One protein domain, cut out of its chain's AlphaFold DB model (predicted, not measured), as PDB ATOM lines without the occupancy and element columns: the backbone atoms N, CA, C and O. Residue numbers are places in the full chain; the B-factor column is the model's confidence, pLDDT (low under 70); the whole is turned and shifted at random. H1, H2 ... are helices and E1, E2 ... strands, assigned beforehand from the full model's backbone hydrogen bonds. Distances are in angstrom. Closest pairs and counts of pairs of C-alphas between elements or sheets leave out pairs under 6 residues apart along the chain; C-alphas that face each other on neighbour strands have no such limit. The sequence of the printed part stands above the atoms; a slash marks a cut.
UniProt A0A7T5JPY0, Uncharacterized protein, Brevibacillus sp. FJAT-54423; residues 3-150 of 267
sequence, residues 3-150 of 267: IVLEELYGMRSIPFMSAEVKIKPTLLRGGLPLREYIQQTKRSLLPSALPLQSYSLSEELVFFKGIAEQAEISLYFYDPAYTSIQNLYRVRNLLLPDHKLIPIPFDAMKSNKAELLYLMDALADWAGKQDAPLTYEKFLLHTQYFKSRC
ATOM      1  N   ILE A   3      57.649  75.297  11.141       95.00
ATOM      2  CA  ILE A   3      56.364  74.953  10.537       95.00
ATOM      3  C   ILE A   3      55.336  76.002  10.946       95.00
ATOM      4  O   ILE A   3      55.134  76.265  12.127       95.00
ATOM      5  N   VAL A   4      54.660  76.592   9.969       96.44
ATOM      6  CA  VAL A   4      53.553  77.518  10.182       96.44
ATOM      7  C   VAL A   4      52.248  76.793   9.862       96.44
ATOM      8  O   VAL A   4      52.095  76.217   8.785       96.44
ATOM      9  N   LEU A   5      51.295  76.837  10.789       95.75
ATOM     10  CA  LEU A   5      49.951  76.288  10.623       95.75
ATOM     11  C   LEU A   5      48.899  77.378  10.740       95.75
ATOM     12  O   LEU A   5      49.005  78.255  11.593       95.75
ATOM     13  N   GLU A   6      47.822  77.274   9.971       93.88
ATOM     14  CA  GLU A   6      46.631  78.078  10.239       93.88
ATOM     15  C   GLU A   6      45.884  77.602  11.487       93.88
ATOM     16  O   GLU A   6      45.651  76.409  11.700       93.88
ATOM     17  N   GLU A   7      45.411  78.560  12.281       92.69
ATOM     18  CA  GLU A   7      44.570  78.309  13.455       92.69
ATOM     19  C   GLU A   7      43.303  77.489  13.129       92.69
ATOM     20  O   GLU A   7      42.805  76.751  13.984       92.69
ATOM     21  N   LEU A   8      42.819  77.528  11.878       90.50
ATOM     22  CA  LEU A   8      41.702  76.711  11.383       90.50
ATOM     23  C   LEU A   8      41.884  75.203  11.606       90.50
ATOM     24  O   LEU A   8      40.893  74.470  11.708       90.50
ATOM     25  N   TYR A   9      43.124  74.712  11.704       91.75
ATOM     26  CA  TYR A   9      43.375  73.297  11.964       91.75
ATOM     27  C   TYR A   9      43.150  72.898  13.424       91.75
ATOM     28  O   TYR A   9      42.954  71.712  13.690       91.75
ATOM     29  N   GLY A  10      43.113  73.863  14.349       90.06
ATOM     30  CA  GLY A  10      42.850  73.645  15.772       90.06
ATOM     31  C   GLY A  10      44.027  73.085  16.578       90.06
ATOM     32  O   GLY A  10      43.886  72.868  17.778       90.06
ATOM     33  N   MET A  11      45.177  72.851  15.945       91.25
ATOM     34  CA  MET A  11      46.393  72.367  16.600       91.25
ATOM     35  C   MET A  11      47.113  73.554  17.241       91.25
ATOM     36  O   MET A  11      47.404  74.526  16.552       91.25
ATOM     37  N   ARG A  12      47.358  73.511  18.556       84.00
ATOM     38  CA  ARG A  12      47.985  74.627  19.298       84.00
ATOM     39  C   ARG A  12      49.455  74.396  19.598       84.00
ATOM     40  O   ARG A  12      50.266  75.302  19.476       84.00
ATOM     41  N   SER A  13      49.765  73.181  20.006       82.94
ATOM     42  CA  SER A  13      51.108  72.683  20.237       82.94
ATOM     43  C   SER A  13      51.103  71.213  19.862       82.94
ATOM     44  O   SER A  13      50.071  70.548  19.965       82.94
ATOM     45  N   ILE A  14      52.232  70.720  19.373       87.19
ATOM     46  CA  ILE A  14      52.367  69.334  18.941       87.19
ATOM     47  C   ILE A  14      53.611  68.799  19.649       87.19
ATOM     48  O   ILE A  14      54.723  69.018  19.178       87.19
ATOM     49  N   PRO A  15      53.439  68.197  20.840       76.44
ATOM     50  CA  PRO A  15      54.528  68.003  21.798       76.44
ATOM     51  C   PRO A  15      55.571  66.974  21.353       76.44
ATOM     52  O   PRO A  15      56.658  66.936  21.915       76.44
ATOM     53  N   PHE A  16      55.239  66.136  20.374       80.50
ATOM     54  CA  PHE A  16      56.122  65.095  19.855       80.50
ATOM     55  C   PHE A  16      56.878  65.513  18.587       80.50
ATOM     56  O   PHE A  16      57.675  64.725  18.091       80.50
ATOM     57  N   MET A  17      56.640  66.714  18.046       82.31
ATOM     58  CA  MET A  17      57.384  67.180  16.876       82.31
ATOM     59  C   MET A  17      58.694  67.851  17.273       82.31
ATOM     60  O   MET A  17      58.742  68.675  18.183       82.31
ATOM     61  N   SER A  18      59.750  67.514  16.536       78.81
ATOM     62  CA  SER A  18      61.085  68.098  16.685       78.81
ATOM     63  C   SER A  18      61.184  69.510  16.101       78.81
ATOM     64  O   SER A  18      61.995  70.313  16.558       78.81
ATOM     65  N   ALA A  19      60.363  69.825  15.096       85.56
ATOM     66  CA  ALA A  19      60.321  71.142  14.480       85.56
ATOM     67  C   ALA A  19      59.483  72.129  15.303       85.56
ATOM     68  O   ALA A  19      58.407  71.797  15.802       85.56
ATOM     69  N   GLU A  20      59.944  73.378  15.379       91.69
ATOM     70  CA  GLU A  20      59.160  74.454  15.974       91.69
ATOM     71  C   GLU A  20      57.892  74.718  15.148       91.69
ATOM     72  O   GLU A  20      57.949  74.870  13.925       91.69
ATOM     73  N   VAL A  21      56.748  74.808  15.831       94.06
ATOM     74  CA  VAL A  21      55.444  75.078  15.217       94.06
ATOM     75  C   VAL A  21      54.944  76.454  15.644       94.06
ATOM     76  O   VAL A  21      54.786  76.730  16.833       94.06
ATOM     77  N   LYS A  22      54.629  77.307  14.670       95.38
ATOM     78  CA  LYS A  22      53.969  78.599  14.869       95.38
ATOM     79  C   LYS A  22      52.549  78.539  14.328       95.38
ATOM     80  O   LYS A  22      52.306  78.042  13.231       95.38
ATOM     81  N   ILE A  23      51.606  79.089  15.083       94.81
ATOM     82  CA  ILE A  23      50.206  79.165  14.666       94.81
ATOM     83  C   ILE A  23      49.930  80.565  14.125       94.81
ATOM     84  O   ILE A  23      50.035  81.548  14.856       94.81
ATOM     85  N   LYS A  24      49.562  80.651  12.847       95.50
ATOM     86  CA  LYS A  24      49.059  81.872  12.225       95.50
ATOM     87  C   LYS A  24      47.585  82.057  12.611       95.50
ATOM     88  O   LYS A  24      46.773  81.174  12.302       95.50
ATOM     89  N   PRO A  25      47.221  83.168  13.276       94.25
ATOM     90  CA  PRO A  25      45.842  83.423  13.674       94.25
ATOM     91  C   PRO A  25      44.895  83.454  12.474       94.25
ATOM     92  O   PRO A  25      45.280  83.796  11.357       94.25
ATOM     93  N   THR A  26      43.635  83.102  12.705       92.56
ATOM     94  CA  THR A  26      42.561  83.275  11.725       92.56
ATOM     95  C   THR A  26      41.716  84.468  12.125       92.56
ATOM     96  O   THR A  26      41.240  84.548  13.255       92.56
ATOM     97  N   LEU A  27      41.485  85.380  11.187       91.69
ATOM     98  CA  LEU A  27      40.702  86.585  11.434       91.69
ATOM     99  C   LEU A  27      39.260  86.416  10.958       91.69
ATOM    100  O   LEU A  27      38.977  85.823   9.912       91.69
ATOM    101  N   LEU A  28      38.333  86.967  11.732       89.12
ATOM    102  CA  LEU A  28      36.951  87.197  11.330       89.12
ATOM    103  C   LEU A  28      36.812  88.581  10.697       89.12
ATOM    104  O   LEU A  28      37.647  89.463  10.895       89.12
ATOM    105  N   ARG A  29      35.721  88.796   9.956       86.56
ATOM    106  CA  ARG A  29      35.367  90.103   9.403       86.56
ATOM    107  C   ARG A  29      35.306  91.134  10.529       86.56
ATOM    108  O   ARG A  29      34.510  90.985  11.453       86.56
ATOM    109  N   GLY A  30      36.130  92.175  10.418       85.44
ATOM    110  CA  GLY A  30      36.312  93.181  11.470       85.44
ATOM    111  C   GLY A  30      37.576  92.984  12.314       85.44
ATOM    112  O   GLY A  30      37.772  93.728  13.265       85.44
ATOM    113  N   GLY A  31      38.430  92.012  11.972       86.69
ATOM    114  CA  GLY A  31      39.762  91.834  12.560       86.69
ATOM    115  C   GLY A  31      39.808  91.041  13.869       86.69
ATOM    116  O   GLY A  31      40.890  90.839  14.407       86.69
ATOM    117  N   LEU A  32      38.668  90.564  14.381       89.19
ATOM    118  CA  LEU A  32      38.631  89.777  15.615       89.19
ATOM    119  C   LEU A  32      39.257  88.383  15.395       89.19
ATOM    120  O   LEU A  32      38.831  87.681  14.469       89.19
ATOM    121  N   PRO A  33      40.204  87.936  16.241       90.56
ATOM    122  CA  PRO A  33      40.752  86.587  16.163       90.56
ATOM    123  C   PRO A  33      39.691  85.506  16.404       90.56
ATOM    124  O   PRO A  33      38.839  85.609  17.292       90.56
ATOM    125  N   LEU A  34      39.765  84.420  15.635       88.75
ATOM    126  CA  LEU A  34      38.814  83.310  15.679       88.75
ATOM    127  C   LEU A  34      38.702  82.702  17.081       88.75
ATOM    128  O   LEU A  34      37.599  82.392  17.538       88.75
ATOM    129  N   ARG A  35      39.827  82.530  17.778       86.50
ATOM    130  CA  ARG A  35      39.837  81.970  19.133       86.50
ATOM    131  C   ARG A  35      39.079  82.823  20.133       86.50
ATOM    132  O   ARG A  35      38.281  82.271  20.889       86.50
ATOM    133  N   GLU A  36      39.299  84.133  20.126       87.44
ATOM    134  CA  GLU A  36      38.590  85.052  21.022       87.44
ATOM    135  C   GLU A  36      37.084  84.964  20.786       87.44
ATOM    136  O   GLU A  36      36.306  84.806  21.727       87.44
ATOM    137  N   TYR A  37      36.677  84.928  19.517       86.56
ATOM    138  CA  TYR A  37      35.278  84.763  19.152       86.56
ATOM    139  C   TYR A  37      34.677  83.442  19.651       86.56
ATOM    140  O   TYR A  37      33.585  83.438  20.224       86.56
ATOM    141  N   ILE A  38      35.370  82.310  19.475       82.62
ATOM    142  CA  ILE A  38      34.876  81.006  19.950       82.62
ATOM    143  C   ILE A  38      34.762  80.980  21.481       82.62
ATOM    144  O   ILE A  38      33.804  80.413  22.004       82.62
ATOM    145  N   GLN A  39      35.705  81.597  22.198       82.81
ATOM    146  CA  GLN A  39      35.697  81.640  23.663       82.81
ATOM    147  C   GLN A  39      34.581  82.533  24.224       82.81
ATOM    148  O   GLN A  39      33.967  82.185  25.232       82.81
ATOM    149  N   GLN A  40      34.304  83.666  23.576       80.50
ATOM    150  CA  GLN A  40      33.305  84.639  24.031       80.50
ATOM    151  C   GLN A  40      31.870  84.242  23.669       80.50
ATOM    152  O   GLN A  40      30.920  84.605  24.370       80.50
ATOM    153  N   THR A  41      31.674  83.504  22.574       70.62
ATOM    154  CA  THR A  41      30.321  83.273  22.070       70.62
ATOM    155  C   THR A  41      29.626  82.140  22.837       70.62
ATOM    156  O   THR A  41      30.033  80.977  22.802       70.62
ATOM    157  N   LYS A  42      28.523  82.468  23.529       62.25
ATOM    158  CA  LYS A  42      27.691  81.488  24.248       62.25
ATOM    159  C   LYS A  42      27.168  80.408  23.289       62.25
ATOM    160  O   LYS A  42      26.658  80.715  22.213       62.25
ATOM    161  N   ARG A  43      27.209  79.145  23.736       59.25
ATOM    162  CA  ARG A  43      26.870  77.919  22.973       59.25
ATOM    163  C   ARG A  43      25.553  77.957  22.181       59.25
ATOM    164  O   ARG A  43      25.419  77.231  21.203       59.25
ATOM    165  N   SER A  44      24.575  78.754  22.608       51.84
ATOM    166  CA  SER A  44      23.240  78.847  22.007       51.84
ATOM    167  C   SER A  44      23.099  79.886  20.883       51.84
ATOM    168  O   SER A  44      22.052  79.904  20.246       51.84
ATOM    169  N   LEU A  45      24.109  80.729  20.630       55.28
ATOM    170  CA  LEU A  45      24.025  81.888  19.717       55.28
ATOM    171  C   LEU A  45      25.009  81.821  18.537       55.28
ATOM    172  O   LEU A  45      25.325  82.830  17.912       55.28
ATOM    173  N   LEU A  46      25.525  80.632  18.242       56.06
ATOM    174  CA  LEU A  46      26.615  80.465  17.290       56.06
ATOM    175  C   LEU A  46      26.085  80.503  15.842       56.06
ATOM    176  O   LEU A  46      25.194  79.716  15.502       56.06
ATOM    177  N   PRO A  47      26.594  81.400  14.972       56.84
ATOM    178  CA  PRO A  47      26.071  81.563  13.623       56.84
ATOM    179  C   PRO A  47      26.345  80.341  12.744       56.84
ATOM    180  O   PRO A  47      27.277  79.562  12.944       56.84
ATOM    181  N   SER A  48      25.526  80.199  11.702       58.97
ATOM    182  CA  SER A  48      25.587  79.060  10.783       58.97
ATOM    183  C   SER A  48      26.785  79.084   9.811       58.97
ATOM    184  O   SER A  48      26.988  78.131   9.056       58.97
ATOM    185  N   ALA A  49      27.571  80.158   9.798       69.81
ATOM    186  CA  ALA A  49      28.842  80.250   9.092       69.81
ATOM    187  C   ALA A  49      29.692  81.347   9.741       69.81
ATOM    188  O   ALA A  49      29.184  82.430  10.030       69.81
ATOM    189  N   LEU A  50      30.978  81.070   9.942       79.31
ATOM    190  CA  LEU A  50      31.932  82.069  10.417       79.31
ATOM    191  C   LEU A  50      32.346  82.996   9.261       79.31
ATOM    192  O   LEU A  50      32.818  82.488   8.233       79.31
ATOM    193  N   PRO A  51      32.192  84.326   9.400       84.56
ATOM    194  CA  PRO A  51      32.618  85.288   8.392       84.56
ATOM    195  C   PRO A  51      34.139  85.462   8.453       84.56
ATOM    196  O   PRO A  51      34.630  86.444   8.994       84.56
ATOM    197  N   LEU A  52      34.892  84.484   7.948       88.06
ATOM    198  CA  LEU A  52      36.353  84.566   7.914       88.06
ATOM    199  C   LEU A  52      36.815  85.688   6.973       88.06
ATOM    200  O   LEU A  52      36.227  85.888   5.908       88.06
ATOM    201  N   GLN A  53      37.886  86.376   7.356       90.31
ATOM    202  CA  GLN A  53      38.555  87.409   6.574       90.31
ATOM    203  C   GLN A  53      39.993  86.978   6.296       90.31
ATOM    204  O   GLN A  53      40.768  86.772   7.228       90.31
ATOM    205  N   SER A  54      40.341  86.832   5.019       91.50
ATOM    206  CA  SER A  54      41.708  86.555   4.577       91.50
ATOM    207  C   SER A  54      42.633  87.728   4.888       91.50
ATOM    208  O   SER A  54      42.206  88.883   4.846       91.50
ATOM    209  N   TYR A  55      43.906  87.431   5.125       93.50
ATOM    210  CA  TYR A  55      44.940  88.449   5.267       93.50
ATOM    211  C   TYR A  55      45.186  89.141   3.917       93.50
ATOM    212  O   TYR A  55      45.210  88.514   2.849       93.50
ATOM    213  N   SER A  56      45.388  90.452   3.964       94.25
ATOM    214  CA  SER A  56      45.936  91.230   2.858       94.25
ATOM    215  C   SER A  56      47.411  90.888   2.628       94.25
ATOM    216  O   SER A  56      48.087  90.344   3.498       94.25
ATOM    217  N   LEU A  57      47.941  91.251   1.456       96.38
ATOM    218  CA  LEU A  57      49.356  91.041   1.135       96.38
ATOM    219  C   LEU A  57      50.294  91.665   2.186       96.38
ATOM    220  O   LEU A  57      51.288  91.049   2.558       96.38
ATOM    221  N   SER A  58      49.970  92.868   2.665       96.50
ATOM    222  CA  SER A  58      50.774  93.573   3.666       96.50
ATOM    223  C   SER A  58      50.755  92.861   5.018       96.50
ATOM    224  O   SER A  58      51.803  92.728   5.643       96.50
ATOM    225  N   GLU A  59      49.596  92.365   5.458       95.75
ATOM    226  CA  GLU A  59      49.480  91.624   6.721       95.75
ATOM    227  C   GLU A  59      50.209  90.275   6.649       95.75
ATOM    228  O   GLU A  59      50.897  89.905   7.599       95.75
ATOM    229  N   GLU A  60      50.121  89.563   5.517       96.81
ATOM    230  CA  GLU A  60      50.914  88.348   5.284       96.81
ATOM    231  C   GLU A  60      52.418  88.645   5.362       96.81
ATOM    232  O   GLU A  60      53.163  87.935   6.035       96.81
ATOM    233  N   LEU A  61      52.874  89.719   4.707       96.88
ATOM    234  CA  LEU A  61      54.286  90.095   4.710       96.88
ATOM    235  C   LEU A  61      54.782  90.428   6.121       96.88
ATOM    236  O   LEU A  61      55.870  90.000   6.490       96.88
ATOM    237  N   VAL A  62      53.997  91.166   6.912       96.81
ATOM    238  CA  VAL A  62      54.337  91.481   8.309       96.81
ATOM    239  C   VAL A  62      54.468  90.203   9.135       96.81
ATOM    240  O   VAL A  62      55.463  90.038   9.837       96.81
ATOM    241  N   PHE A  63      53.511  89.278   9.014       96.31
ATOM    242  CA  PHE A  63      53.560  88.008   9.737       96.31
ATOM    243  C   PHE A  63      54.820  87.204   9.385       96.31
ATOM    244  O   PHE A  63      55.566  86.803  10.277       96.31
ATOM    245  N   PHE A  64      55.097  87.002   8.092       97.38
ATOM    246  CA  PHE A  64      56.230  86.175   7.668       97.38
ATOM    247  C   PHE A  64      57.593  86.851   7.831       97.38
ATOM    248  O   PHE A  64      58.578  86.141   8.007       97.38
ATOM    249  N   LYS A  65      57.679  88.188   7.867       96.25
ATOM    250  CA  LYS A  65      58.915  88.879   8.274       96.25
ATOM    251  C   LYS A  65      59.313  88.532   9.709       96.25
ATOM    252  O   LYS A  65      60.469  88.209   9.942       96.25
ATOM    253  N   GLY A  66      58.354  88.485  10.637       95.44
ATOM    254  CA  GLY A  66      58.633  88.059  12.015       95.44
ATOM    255  C   GLY A  66      59.091  86.597  12.127       95.44
ATOM    256  O   GLY A  66      59.819  86.243  13.052       95.44
ATOM    257  N   ILE A  67      58.698  85.738  11.178       95.81
ATOM    258  CA  ILE A  67      59.200  84.356  11.078       95.81
ATOM    259  C   ILE A  67      60.602  84.317  10.458       95.81
ATOM    260  O   ILE A  67      61.439  83.536  10.908       95.81
ATOM    261  N   ALA A  68      60.868  85.155   9.455       93.94
ATOM    262  CA  ALA A  68      62.162  85.246   8.782       93.94
ATOM    263  C   ALA A  68      63.306  85.617   9.736       93.94
ATOM    264  O   ALA A  68      64.421  85.141   9.560       93.94
ATOM    265  N   GLU A  69      63.017  86.385  10.788       91.44
ATOM    266  CA  GLU A  69      63.974  86.700  11.858       91.44
ATOM    267  C   GLU A  69      64.393  85.472  12.691       91.44
ATOM    268  O   GLU A  69      65.430  85.498  13.350       91.44
ATOM    269  N   GLN A  70      63.596  84.398  12.685       90.50
ATOM    270  CA  GLN A  70      63.783  83.215  13.538       90.50
ATOM    271  C   GLN A  70      64.264  81.989  12.756       90.50
ATOM    272  O   GLN A  70      64.892  81.096  13.322       90.50
ATOM    273  N   ALA A  71      63.945  81.904  11.465       91.19
ATOM    274  CA  ALA A  71      64.300  80.760  10.643       91.19
ATOM    275  C   ALA A  71      64.454  81.130   9.169       91.19
ATOM    276  O   ALA A  71      63.623  81.833   8.606       91.19
ATOM    277  N   GLU A  72      65.440  80.527   8.509       90.25
ATOM    278  CA  GLU A  72      65.673  80.689   7.065       90.25
ATOM    279  C   GLU A  72      64.594  80.026   6.196       90.25
ATOM    280  O   GLU A  72      64.364  80.429   5.060       90.25
ATOM    281  N   ILE A  73      63.936  78.981   6.705       91.06
ATOM    282  CA  ILE A  73      62.942  78.194   5.965       91.06
ATOM    283  C   ILE A  73      61.672  78.083   6.798       91.06
ATOM    284  O   ILE A  73      61.735  77.668   7.963       91.06
ATOM    285  N   SER A  74      60.525  78.380   6.183       93.75
ATOM    286  CA  SER A  74      59.213  78.070   6.745       93.75
ATOM    287  C   SER A  74      58.383  77.164   5.832       93.75
ATOM    288  O   SER A  74      58.247  77.408   4.631       93.75
ATOM    289  N   LEU A  75      57.803  76.115   6.419       94.06
ATOM    290  CA  LEU A  75      56.784  75.284   5.778       94.06
ATOM    291  C   LEU A  75      55.418  75.789   6.221       94.06
ATOM    292  O   LEU A  75      55.069  75.644   7.389       94.06
ATOM    293  N   TYR A  76      54.646  76.389   5.319       96.00
ATOM    294  CA  TYR A  76      53.343  76.952   5.663       96.00
ATOM    295  C   TYR A  76      52.207  76.083   5.138       96.00
ATOM    296  O   TYR A  76      51.885  76.128   3.952       96.00
ATOM    297  N   PHE A  77      51.568  75.325   6.027       95.44
ATOM    298  CA  PHE A  77      50.338  74.613   5.696       95.44
ATOM    299  C   PHE A  77      49.158  75.580   5.794       95.44
ATOM    300  O   PHE A  77      48.892  76.126   6.869       95.44
ATOM    301  N   TYR A  78      48.470  75.798   4.674       95.25
ATOM    302  CA  TYR A  78      47.407  76.801   4.557       95.25
ATOM    303  C   TYR A  78      46.137  76.232   3.927       95.25
ATOM    304  O   TYR A  78      46.195  75.353   3.060       95.25
ATOM    305  N   ASP A  79      44.975  76.750   4.325       92.88
ATOM    306  CA  ASP A  79      43.701  76.406   3.709       92.88
ATOM    307  C   ASP A  79      43.488  77.281   2.459       92.88
ATOM    308  O   ASP A  79      43.322  78.500   2.574       92.88
ATOM    309  N   PRO A  80      43.450  76.705   1.242       92.19
ATOM    310  CA  PRO A  80      43.251  77.470   0.011       92.19
ATOM    311  C   PRO A  80      41.865  78.124  -0.096       92.19
ATOM    312  O   PRO A  80      41.673  79.005  -0.933       92.19
ATOM    313  N   ALA A  81      40.889  77.727   0.728       87.44
ATOM    314  CA  ALA A  81      39.602  78.408   0.836       87.44
ATOM    315  C   ALA A  81      39.655  79.660   1.732       87.44
ATOM    316  O   ALA A  81      38.671  80.404   1.793       87.44
ATOM    317  N   TYR A  82      40.754  79.877   2.459       89.19
ATOM    318  CA  TYR A  82      40.967  81.033   3.330       89.19
ATOM    319  C   TYR A  82      42.129  81.910   2.857       89.19
ATOM    320  O   TYR A  82      41.992  83.131   2.855       89.19
ATOM    321  N   THR A  83      43.228  81.324   2.390       92.75
ATOM    322  CA  THR A  83      44.453  82.052   2.042       92.75
ATOM    323  C   THR A  83      44.759  81.961   0.546       92.75
ATOM    324  O   THR A  83      44.744  80.893  -0.066       92.75
ATOM    325  N   SER A  84      45.053  83.116  -0.063       93.00
ATOM    326  CA  SER A  84      45.337  83.226  -1.498       93.00
ATOM    327  C   SER A  84      46.771  82.821  -1.827       93.00
ATOM    328  O   SER A  84      47.723  83.502  -1.447       93.00
ATOM    329  N   ILE A  85      46.929  81.777  -2.646       93.62
ATOM    330  CA  ILE A  85      48.244  81.336  -3.133       93.62
ATOM    331  C   ILE A  85      48.984  82.428  -3.922       93.62
ATOM    332  O   ILE A  85      50.205  82.526  -3.851       93.62
ATOM    333  N   GLN A  86      48.260  83.308  -4.622       94.81
ATOM    334  CA  GLN A  86      48.872  84.421  -5.354       94.81
ATOM    335  C   GLN A  86      49.525  85.430  -4.402       94.81
ATOM    336  O   GLN A  86      50.611  85.932  -4.694       94.81
ATOM    337  N   ASN A  87      48.894  85.700  -3.252       95.31
ATOM    338  CA  ASN A  87      49.496  86.537  -2.216       95.31
ATOM    339  C   ASN A  87      50.730  85.848  -1.636       95.31
ATOM    340  O   ASN A  87      51.775  86.484  -1.543       95.31
ATOM    341  N   LEU A  88      50.653  84.547  -1.340       95.69
ATOM    342  CA  LEU A  88      51.791  83.797  -0.797       95.69
ATOM    343  C   LEU A  88      52.990  83.763  -1.749       95.69
ATOM    344  O   LEU A  88      54.120  83.916  -1.296       95.69
ATOM    345  N   TYR A  89      52.779  83.649  -3.063       95.19
ATOM    346  CA  TYR A  89      53.876  83.751  -4.032       95.19
ATOM    347  C   TYR A  89      54.524  85.136  -4.056       95.19
ATOM    348  O   TYR A  89      55.745  85.231  -4.170       95.19
ATOM    349  N   ARG A  90      53.741  86.212  -3.905       97.00
ATOM    350  CA  ARG A  90      54.290  87.572  -3.786       97.00
ATOM    351  C   ARG A  90      55.086  87.738  -2.496       97.00
ATOM    352  O   ARG A  90      56.205  88.230  -2.557       97.00
ATOM    353  N   VAL A  91      54.545  87.288  -1.364       97.00
ATOM    354  CA  VAL A  91      55.237  87.310  -0.062       97.00
ATOM    355  C   VAL A  91      56.544  86.540  -0.145       97.00
ATOM    356  O   VAL A  91      57.586  87.094   0.174       97.00
ATOM    357  N   ARG A  92      56.517  85.306  -0.661       94.69
ATOM    358  CA  ARG A  92      57.716  84.492  -0.877       94.69
ATOM    359  C   ARG A  92      58.773  85.259  -1.666       94.69
ATOM    360  O   ARG A  92      59.910  85.331  -1.231       94.69
ATOM    361  N   ASN A  93      58.403  85.847  -2.803       95.38
ATOM    362  CA  ASN A  93      59.360  86.566  -3.642       95.38
ATOM    363  C   ASN A  93      59.935  87.815  -2.947       95.38
ATOM    364  O   ASN A  93      61.088  88.148  -3.187       95.38
ATOM    365  N   LEU A  94      59.154  88.488  -2.096       96.62
ATOM    366  CA  LEU A  94      59.591  89.661  -1.327       96.62
ATOM    367  C   LEU A  94      60.477  89.316  -0.124       96.62
ATOM    368  O   LEU A  94      61.159  90.199   0.387       96.62
ATOM    369  N   LEU A  95      60.418  88.077   0.358       95.06
ATOM    370  CA  LEU A  95      61.222  87.589   1.479       95.06
ATOM    371  C   LEU A  95      62.550  86.965   1.034       95.06
ATOM    372  O   LEU A  95      63.421  86.732   1.865       95.06
ATOM    373  N   LEU A  96      62.706  86.677  -0.258       92.12
ATOM    374  CA  LEU A  96      63.959  86.174  -0.806       92.12
ATOM    375  C   LEU A  96      65.008  87.298  -0.927       92.12
ATOM    376  O   LEU A  96      64.644  88.437  -1.221       92.12
ATOM    377  N   PRO A  97      66.307  86.971  -0.787       90.56
ATOM    378  CA  PRO A  97      66.855  85.628  -0.553       90.56
ATOM    379  C   PRO A  97      66.824  85.182   0.918       90.56
ATOM    380  O   PRO A  97      67.040  84.001   1.180       90.56
ATOM    381  N   ASP A  98      66.533  86.101   1.839       88.81
ATOM    382  CA  ASP A  98      66.729  85.938   3.285       88.81
ATOM    383  C   ASP A  98      65.860  84.833   3.899       88.81
ATOM    384  O   ASP A  98      66.258  84.180   4.862       88.81
ATOM    385  N   HIS A  99      64.673  84.595   3.336       92.44
ATOM    386  CA  HIS A  99      63.747  83.596   3.848       92.44
ATOM    387  C   HIS A  99      63.007  82.829   2.749       92.44
ATOM    388  O   HIS A  99      62.358  83.389   1.861       92.44
ATOM    389  N   LYS A 100      63.042  81.499   2.855       92.06
ATOM    390  CA  LYS A 100      62.356  80.557   1.969       92.06
ATOM    391  C   LYS A 100      61.010  80.148   2.566       92.06
ATOM    392  O   LYS A 100      60.926  79.234   3.385       92.06
ATOM    393  N   LEU A 101      59.946  80.793   2.093       94.06
ATOM    394  CA  LEU A 101      58.561  80.407   2.378       94.06
ATOM    395  C   LEU A 101      58.078  79.330   1.392       94.06
ATOM    396  O   LEU A 101      58.007  79.569   0.183       94.06
ATOM    397  N   ILE A 102      57.692  78.164   1.913       93.25
ATOM    398  CA  ILE A 102      57.166  77.030   1.141       93.25
ATOM    399  C   ILE A 102      55.681  76.844   1.489       93.25
ATOM    400  O   ILE A 102      55.359  76.249   2.520       93.25
ATOM    401  N   PRO A 103      54.756  77.360   0.661       94.44
ATOM    402  CA  PRO A 103      53.326  77.191   0.888       94.44
ATOM    403  C   PRO A 103      52.867  75.778   0.495       94.44
ATOM    404  O   PRO A 103      53.071  75.340  -0.633       94.44
ATOM    405  N   ILE A 104      52.204  75.074   1.412       93.00
ATOM    406  CA  ILE A 104      51.681  73.717   1.230       93.00
ATOM    407  C   ILE A 104      50.151  73.755   1.379       93.00
ATOM    408  O   ILE A 104      49.647  73.958   2.485       93.00
ATOM    409  N   PRO A 105      49.375  73.563   0.296       92.44
ATOM    410  CA  PRO A 105      47.923  73.612   0.381       92.44
ATOM    411  C   PRO A 105      47.375  72.410   1.156       92.44
ATOM    412  O   PRO A 105      47.640  71.246   0.828       92.44
ATOM    413  N   PHE A 106      46.544  72.695   2.154       91.31
ATOM    414  CA  PHE A 106      45.867  71.691   2.960       91.31
ATOM    415  C   PHE A 106      44.453  72.168   3.327       91.31
ATOM    416  O   PHE A 106      44.257  72.958   4.245       91.31
ATOM    417  N   ASP A 107      43.438  71.701   2.597       86.94
ATOM    418  CA  ASP A 107      42.036  72.098   2.809       86.94
ATOM    419  C   ASP A 107      41.563  71.630   4.195       86.94
ATOM    420  O   ASP A 107      41.413  70.426   4.422       86.94
ATOM    421  N   ALA A 108      41.324  72.556   5.132       79.88
ATOM    422  CA  ALA A 108      41.010  72.224   6.523       79.88
ATOM    423  C   ALA A 108      39.659  71.516   6.680       79.88
ATOM    424  O   ALA A 108      39.406  70.909   7.727       79.88
ATOM    425  N   MET A 109      38.793  71.625   5.669       69.44
ATOM    426  CA  MET A 109      37.409  71.156   5.677       69.44
ATOM    427  C   MET A 109      37.275  69.764   5.057       69.44
ATOM    428  O   MET A 109      36.393  69.000   5.450       69.44
ATOM    429  N   LYS A 110      38.126  69.434   4.080       73.62
ATOM    430  CA  LYS A 110      38.098  68.140   3.374       73.62
ATOM    431  C   LYS A 110      39.206  67.187   3.789       73.62
ATOM    432  O   LYS A 110      39.059  65.980   3.604       73.62
ATOM    433  N   SER A 111      40.308  67.716   4.302       82.12
ATOM    434  CA  SER A 111      41.505  66.921   4.551       82.12
ATOM    435  C   SER A 111      41.506  66.330   5.960       82.12
ATOM    436  O   SER A 111      40.848  66.812   6.889       82.12
ATOM    437  N   ASN A 112      42.246  65.241   6.112       89.69
ATOM    438  CA  ASN A 112      42.328  64.475   7.344       89.69
ATOM    439  C   ASN A 112      43.399  65.079   8.265       89.69
ATOM    440  O   ASN A 112      44.562  65.137   7.897       89.69
ATOM    441  N   LYS A 113      43.061  65.518   9.478       92.56
ATOM    442  CA  LYS A 113      44.046  66.160  10.365       92.56
ATOM    443  C   LYS A 113      45.168  65.224  10.826       92.56
ATOM    444  O   LYS A 113      46.244  65.719  11.137       92.56
ATOM    445  N   ALA A 114      44.962  63.905  10.832       94.31
ATOM    446  CA  ALA A 114      46.057  62.963  11.058       94.31
ATOM    447  C   ALA A 114      47.036  62.942   9.875       94.31
ATOM    448  O   ALA A 114      48.237  62.836  10.090       94.31
ATOM    449  N   GLU A 115      46.543  63.138   8.646       93.44
ATOM    450  CA  GLU A 115      47.394  63.370   7.471       93.44
ATOM    451  C   GLU A 115      48.226  64.641   7.622       93.44
ATOM    452  O   GLU A 115      49.418  64.602   7.346       93.44
ATOM    453  N   LEU A 116      47.638  65.739   8.110       94.19
ATOM    454  CA  LEU A 116      48.387  66.970   8.374       94.19
ATOM    455  C   LEU A 116      49.542  66.727   9.349       94.19
ATOM    456  O   LEU A 116      50.675  67.051   9.017       94.19
ATOM    457  N   LEU A 117      49.264  66.136  10.518       94.12
ATOM    458  CA  LEU A 117      50.288  65.871  11.538       94.12
ATOM    459  C   LEU A 117      51.432  65.023  10.999       94.12
ATOM    460  O   LEU A 117      52.595  65.363  11.181       94.12
ATOM    461  N   TYR A 118      51.090  63.942  10.310       93.12
ATOM    462  CA  TYR A 118      52.083  63.066   9.720       93.12
ATOM    463  C   TYR A 118      52.893  63.769   8.622       93.12
ATOM    464  O   TYR A 118      54.101  63.587   8.552       93.12
ATOM    465  N   LEU A 119      52.268  64.596   7.774       92.69
ATOM    466  CA  LEU A 119      53.002  65.340   6.747       92.69
ATOM    467  C   LEU A 119      53.960  66.354   7.354       92.69
ATOM    468  O   LEU A 119      55.053  66.526   6.830       92.69
ATOM    469  N   MET A 120      53.554  67.029   8.429       92.62
ATOM    470  CA  MET A 120      54.428  67.949   9.150       92.62
ATOM    471  C   MET A 120      55.671  67.229   9.671       92.62
ATOM    472  O   MET A 120      56.778  67.700   9.428       92.62
ATOM    473  N   ASP A 121      55.481  66.080  10.322       90.94
ATOM    474  CA  ASP A 121      56.565  65.260  10.860       90.94
ATOM    475  C   ASP A 121      57.471  64.713   9.745       90.94
ATOM    476  O   ASP A 121      58.671  64.981   9.721       90.94
ATOM    477  N   ALA A 122      56.885  64.054   8.740       90.00
ATOM    478  CA  ALA A 122      57.618  63.434   7.641       90.00
ATOM    479  C   ALA A 122      58.383  64.451   6.782       90.00
ATOM    480  O   ALA A 122      59.518  64.190   6.385       90.00
ATOM    481  N   LEU A 123      57.790  65.614   6.483       89.62
ATOM    482  CA  LEU A 123      58.473  66.662   5.720       89.62
ATOM    483  C   LEU A 123      59.554  67.348   6.547       89.62
ATOM    484  O   LEU A 123      60.572  67.729   5.974       89.62
ATOM    485  N   ALA A 124      59.354  67.510   7.856       88.00
ATOM    486  CA  ALA A 124      60.364  68.105   8.712       88.00
ATOM    487  C   ALA A 124      61.578  67.191   8.898       88.00
ATOM    488  O   ALA A 124      62.707  67.653   8.734       88.00
ATOM    489  N   ASP A 125      61.344  65.904   9.169       87.38
ATOM    490  CA  ASP A 125      62.388  64.881   9.249       87.38
ATOM    491  C   ASP A 125      63.138  64.756   7.919       87.38
ATOM    492  O   ASP A 125      64.367  64.808   7.890       87.38
ATOM    493  N   TRP A 126      62.403  64.664   6.804       87.44
ATOM    494  CA  TRP A 126      63.011  64.622   5.479       87.44
ATOM    495  C   TRP A 126      63.856  65.865   5.218       87.44
ATOM    496  O   TRP A 126      65.029  65.721   4.904       87.44
ATOM    497  N   ALA A 127      63.310  67.072   5.393       85.44
ATOM    498  CA  ALA A 127      64.030  68.310   5.110       85.44
ATOM    499  C   ALA A 127      65.286  68.481   5.978       85.44
ATOM    500  O   ALA A 127      66.283  69.016   5.497       85.44
ATOM    501  N   GLY A 128      65.259  68.008   7.228       83.56
ATOM    502  CA  GLY A 128      66.412  68.033   8.132       83.56
ATOM    503  C   GLY A 128      67.556  67.092   7.736       83.56
ATOM    504  O   GLY A 128      68.667  67.271   8.223       83.56
ATOM    505  N   LYS A 129      67.306  66.115   6.855       84.81
ATOM    506  CA  LYS A 129      68.288  65.115   6.389       84.81
ATOM    507  C   LYS A 129      68.927  65.451   5.040       84.81
ATOM    508  O   LYS A 129      69.663  64.636   4.501       84.81
ATOM    509  N   GLN A 130      68.591  66.591   4.442       83.00
ATOM    510  CA  GLN A 130      68.985  66.900   3.069       83.00
ATOM    511  C   GLN A 130      70.223  67.793   3.051       83.00
ATOM    512  O   GLN A 130      70.189  68.916   3.547       83.00
ATOM    513  N   ASP A 131      71.287  67.312   2.408       75.75
ATOM    514  CA  ASP A 131      72.544  68.060   2.257       75.75
ATOM    515  C   ASP A 131      72.452  69.163   1.188       75.75
ATOM    516  O   ASP A 131      73.215  70.129   1.188       75.75
ATOM    517  N   ALA A 132      71.514  69.026   0.245       77.38
ATOM    518  CA  ALA A 132      71.342  69.951  -0.867       77.38
ATOM    519  C   ALA A 132      70.256  71.007  -0.585       77.38
ATOM    520  O   ALA A 132      69.241  70.701   0.046       77.38
ATOM    521  N   PRO A 133      70.383  72.227  -1.149       77.25
ATOM    522  CA  PRO A 133      69.335  73.233  -1.069       77.25
ATOM    523  C   PRO A 133      68.002  72.695  -1.598       77.25
ATOM    524  O   PRO A 133      67.886  72.258  -2.747       77.25
ATOM    525  N   LEU A 134      66.977  72.754  -0.755       81.12
ATOM    526  CA  LEU A 134      65.648  72.276  -1.103       81.12
ATOM    527  C   LEU A 134      64.899  73.300  -1.954       81.12
ATOM    528  O   LEU A 134      64.826  74.482  -1.608       81.12
ATOM    529  N   THR A 135      64.333  72.831  -3.067       82.38
ATOM    530  CA  THR A 135      63.475  73.635  -3.942       82.38
ATOM    531  C   THR A 135      62.005  73.414  -3.610       82.38
ATOM    532  O   THR A 135      61.616  72.389  -3.041       82.38
ATOM    533  N   TYR A 136      61.170  74.374  -3.999       81.81
ATOM    534  CA  TYR A 136      59.723  74.297  -3.822       81.81
ATOM    535  C   TYR A 136      59.121  73.060  -4.511       81.81
ATOM    536  O   TYR A 136      58.290  72.362  -3.930       81.81
ATOM    537  N   GLU A 137      59.587  72.735  -5.716       84.19
ATOM    538  CA  GLU A 137      59.124  71.593  -6.508       84.19
ATOM    539  C   GLU A 137      59.420  70.267  -5.800       84.19
ATOM    540  O   GLU A 137      58.551  69.395  -5.740       84.19
ATOM    541  N   LYS A 138      60.608  70.135  -5.186       85.00
ATOM    542  CA  LYS A 138      60.963  68.945  -4.399       85.00
ATOM    543  C   LYS A 138      60.026  68.765  -3.207       85.00
ATOM    544  O   LYS A 138      59.560  67.649  -2.985       85.00
ATOM    545  N   PHE A 139      59.701  69.838  -2.481       84.94
ATOM    546  CA  PHE A 139      58.747  69.774  -1.365       84.94
ATOM    547  C   PHE A 139      57.352  69.337  -1.815       84.94
ATOM    548  O   PHE A 139      56.727  68.504  -1.154       84.94
ATOM    549  N   LEU A 140      56.860  69.855  -2.943       84.25
ATOM    550  CA  LEU A 140      55.556  69.458  -3.478       84.25
ATOM    551  C   LEU A 140      55.526  67.983  -3.884       84.25
ATOM    552  O   LEU A 140      54.582  67.275  -3.527       84.25
ATOM    553  N   LEU A 141      56.564  67.514  -4.579       87.31
ATOM    554  CA  LEU A 141      56.695  66.119  -4.995       87.31
ATOM    555  C   LEU A 141      56.700  65.176  -3.780       87.31
ATOM    556  O   LEU A 141      55.947  64.205  -3.747       87.31
ATOM    557  N   HIS A 142      57.478  65.504  -2.745       87.81
ATOM    558  CA  HIS A 142      57.544  64.708  -1.516       87.81
ATOM    559  C   HIS A 142      56.235  64.752  -0.730       87.81
ATOM    560  O   HIS A 142      55.776  63.724  -0.239       87.81
ATOM    561  N   THR A 143      55.567  65.908  -0.687       88.25
ATOM    562  CA  THR A 143      54.231  66.022  -0.090       88.25
ATOM    563  C   THR A 143      53.248  65.071  -0.779       88.25
ATOM    564  O   THR A 143      52.515  64.347  -0.108       88.25
ATOM    565  N   GLN A 144      53.230  65.040  -2.116       89.25
ATOM    566  CA  GLN A 144      52.368  64.132  -2.882       89.25
ATOM    567  C   GLN A 144      52.739  62.666  -2.655       89.25
ATOM    568  O   GLN A 144      51.852  61.839  -2.434       89.25
ATOM    569  N   TYR A 145      54.035  62.351  -2.656       89.81
ATOM    570  CA  TYR A 145      54.532  61.010  -2.378       89.81
ATOM    571  C   TYR A 145      54.072  60.527  -0.998       89.81
ATOM    572  O   TYR A 145      53.421  59.487  -0.909       89.81
ATOM    573  N   PHE A 146      54.298  61.300   0.066       89.75
ATOM    574  CA  PHE A 146      53.868  60.930   1.415       89.75
ATOM    575  C   PHE A 146      52.355  60.763   1.520       89.75
ATOM    576  O   PHE A 146      51.910  59.763   2.081       89.75
ATOM    577  N   LYS A 147      51.567  61.667   0.920       88.75
ATOM    578  CA  LYS A 147      50.102  61.531   0.854       88.75
ATOM    579  C   LYS A 147      49.674  60.235   0.164       88.75
ATOM    580  O   LYS A 147      48.793  59.542   0.662       88.75
ATOM    581  N   SER A 148      50.324  59.863  -0.941       88.25
ATOM    582  CA  SER A 148      49.989  58.648  -1.705       88.25
ATOM    583  C   SER A 148      50.196  57.344  -0.922       88.25
ATOM    584  O   SER A 148      49.601  56.317  -1.250       88.25
ATOM    585  N   ARG A 149      51.032  57.370   0.124       87.88
ATOM    586  CA  ARG A 149      51.322  56.211   0.980       87.88
ATOM    587  C   ARG A 149      50.342  56.078   2.146       87.88
ATOM    588  O   ARG A 149      50.330  55.037   2.810       87.88
ATOM    589  N   CYS A 150      49.517  57.095   2.375       87.81
ATOM    590  CA  CYS A 150      48.557  57.138   3.463       87.81
ATOM    591  C   CYS A 150      47.221  56.518   3.059       87.81
ATOM    592  O   CYS A 150      46.724  56.693   1.948       87.81
TER     593      CYS A 150
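AT A GLANCE: This is residues 3 to 150 of the 267 residues of an uncharacterized protein of Brevibacillus sp. FJAT-54423 (UniProt A0A7T5JPY0). A small, strongly twisted sheet of four parallel strands makes the core, with H2 and H3 packed over one face and H4 and H5 over the other. Beyond this body an arm with the short helix H1 makes much of the length, and its residues 39 to 45 stick out free. The printed part has 148 residues, with five named helices and four named strands in the order E1 E2 H1 H2 E3 H3 E4 H4 H5; the sheet's order is E2 E1 E3 E4, and the class is mixed, helices and strands. It is compact by its radius of gyration of the C-alphas, 15.9 A, but elongated in outline, 53 by 35 by 25 A.

IN THESE COORDINATES: E1, residues 3 to 6, begins at C-alpha 3 (56.364, 74.953, 10.537). E2 is residues 20 to 24, and H1 is residues 34 to 40. H2 is residues 57 to 68, 16.0 A long. E3, residues 73 to 78, spans 15.7 A; H3, residues 85 to 95, 15.1 A; E4, residues 100 to 105, 16.1 A. H4, residues 113 to 128, is the longest helix at 22.6 A. H5, residues 136 to 148, 18.6 A, ends at C-alpha 148 (49.989, 58.648, -1.705).

HOW THE PARTS SIT: E2 and E4 are the edge strands. E2 and E1 are parallel, with N 5 and O 22 2.9 A apart; E1 and E3 have N 4 and O 75 at 2.8 A, and E3 and E4 have N 104 and O 76 at 2.8 A, each within hydrogen-bond range. E2, H1, H2, E3 form a split strand-helix-strand unit, E1 lying between its two strands; E3, H3, E4 form an unsplit one, of neighbour strands. Both crossovers are right-handed. H2 is over E3 at a height over the sheet of 8.1 A. H3, on the same face, runs along E4 at 3 degrees on the local plane. H2 and H3 touch at a steep tilt of 50 degrees, the same way, closest at C-alphas 61 and 91, 5.6 A. On the opposite face H4 is over E1, and only just over E3 with 3 of its C-alphas. H5 is over E4, and touches H4 at C-alphas 119 and 146, their closest, 7.0 A. H1 is not on the sheet and is apart from H2. In all five helices every O i to N i+4 pair is within hydrogen-bond range.

THE WHOLE: The C-alphas of Ser 44 and Asp 131 are farthest apart, 54.2 A. The printed part has no cut. The links E1 to E2 and H1 to H2 are long; in the latter, residues 52 to 53 pair antiparallel with residues 27 to 28. Mean pLDDT of the printed part is 88.0; residues 42 to 49 and residue 109 are under 70.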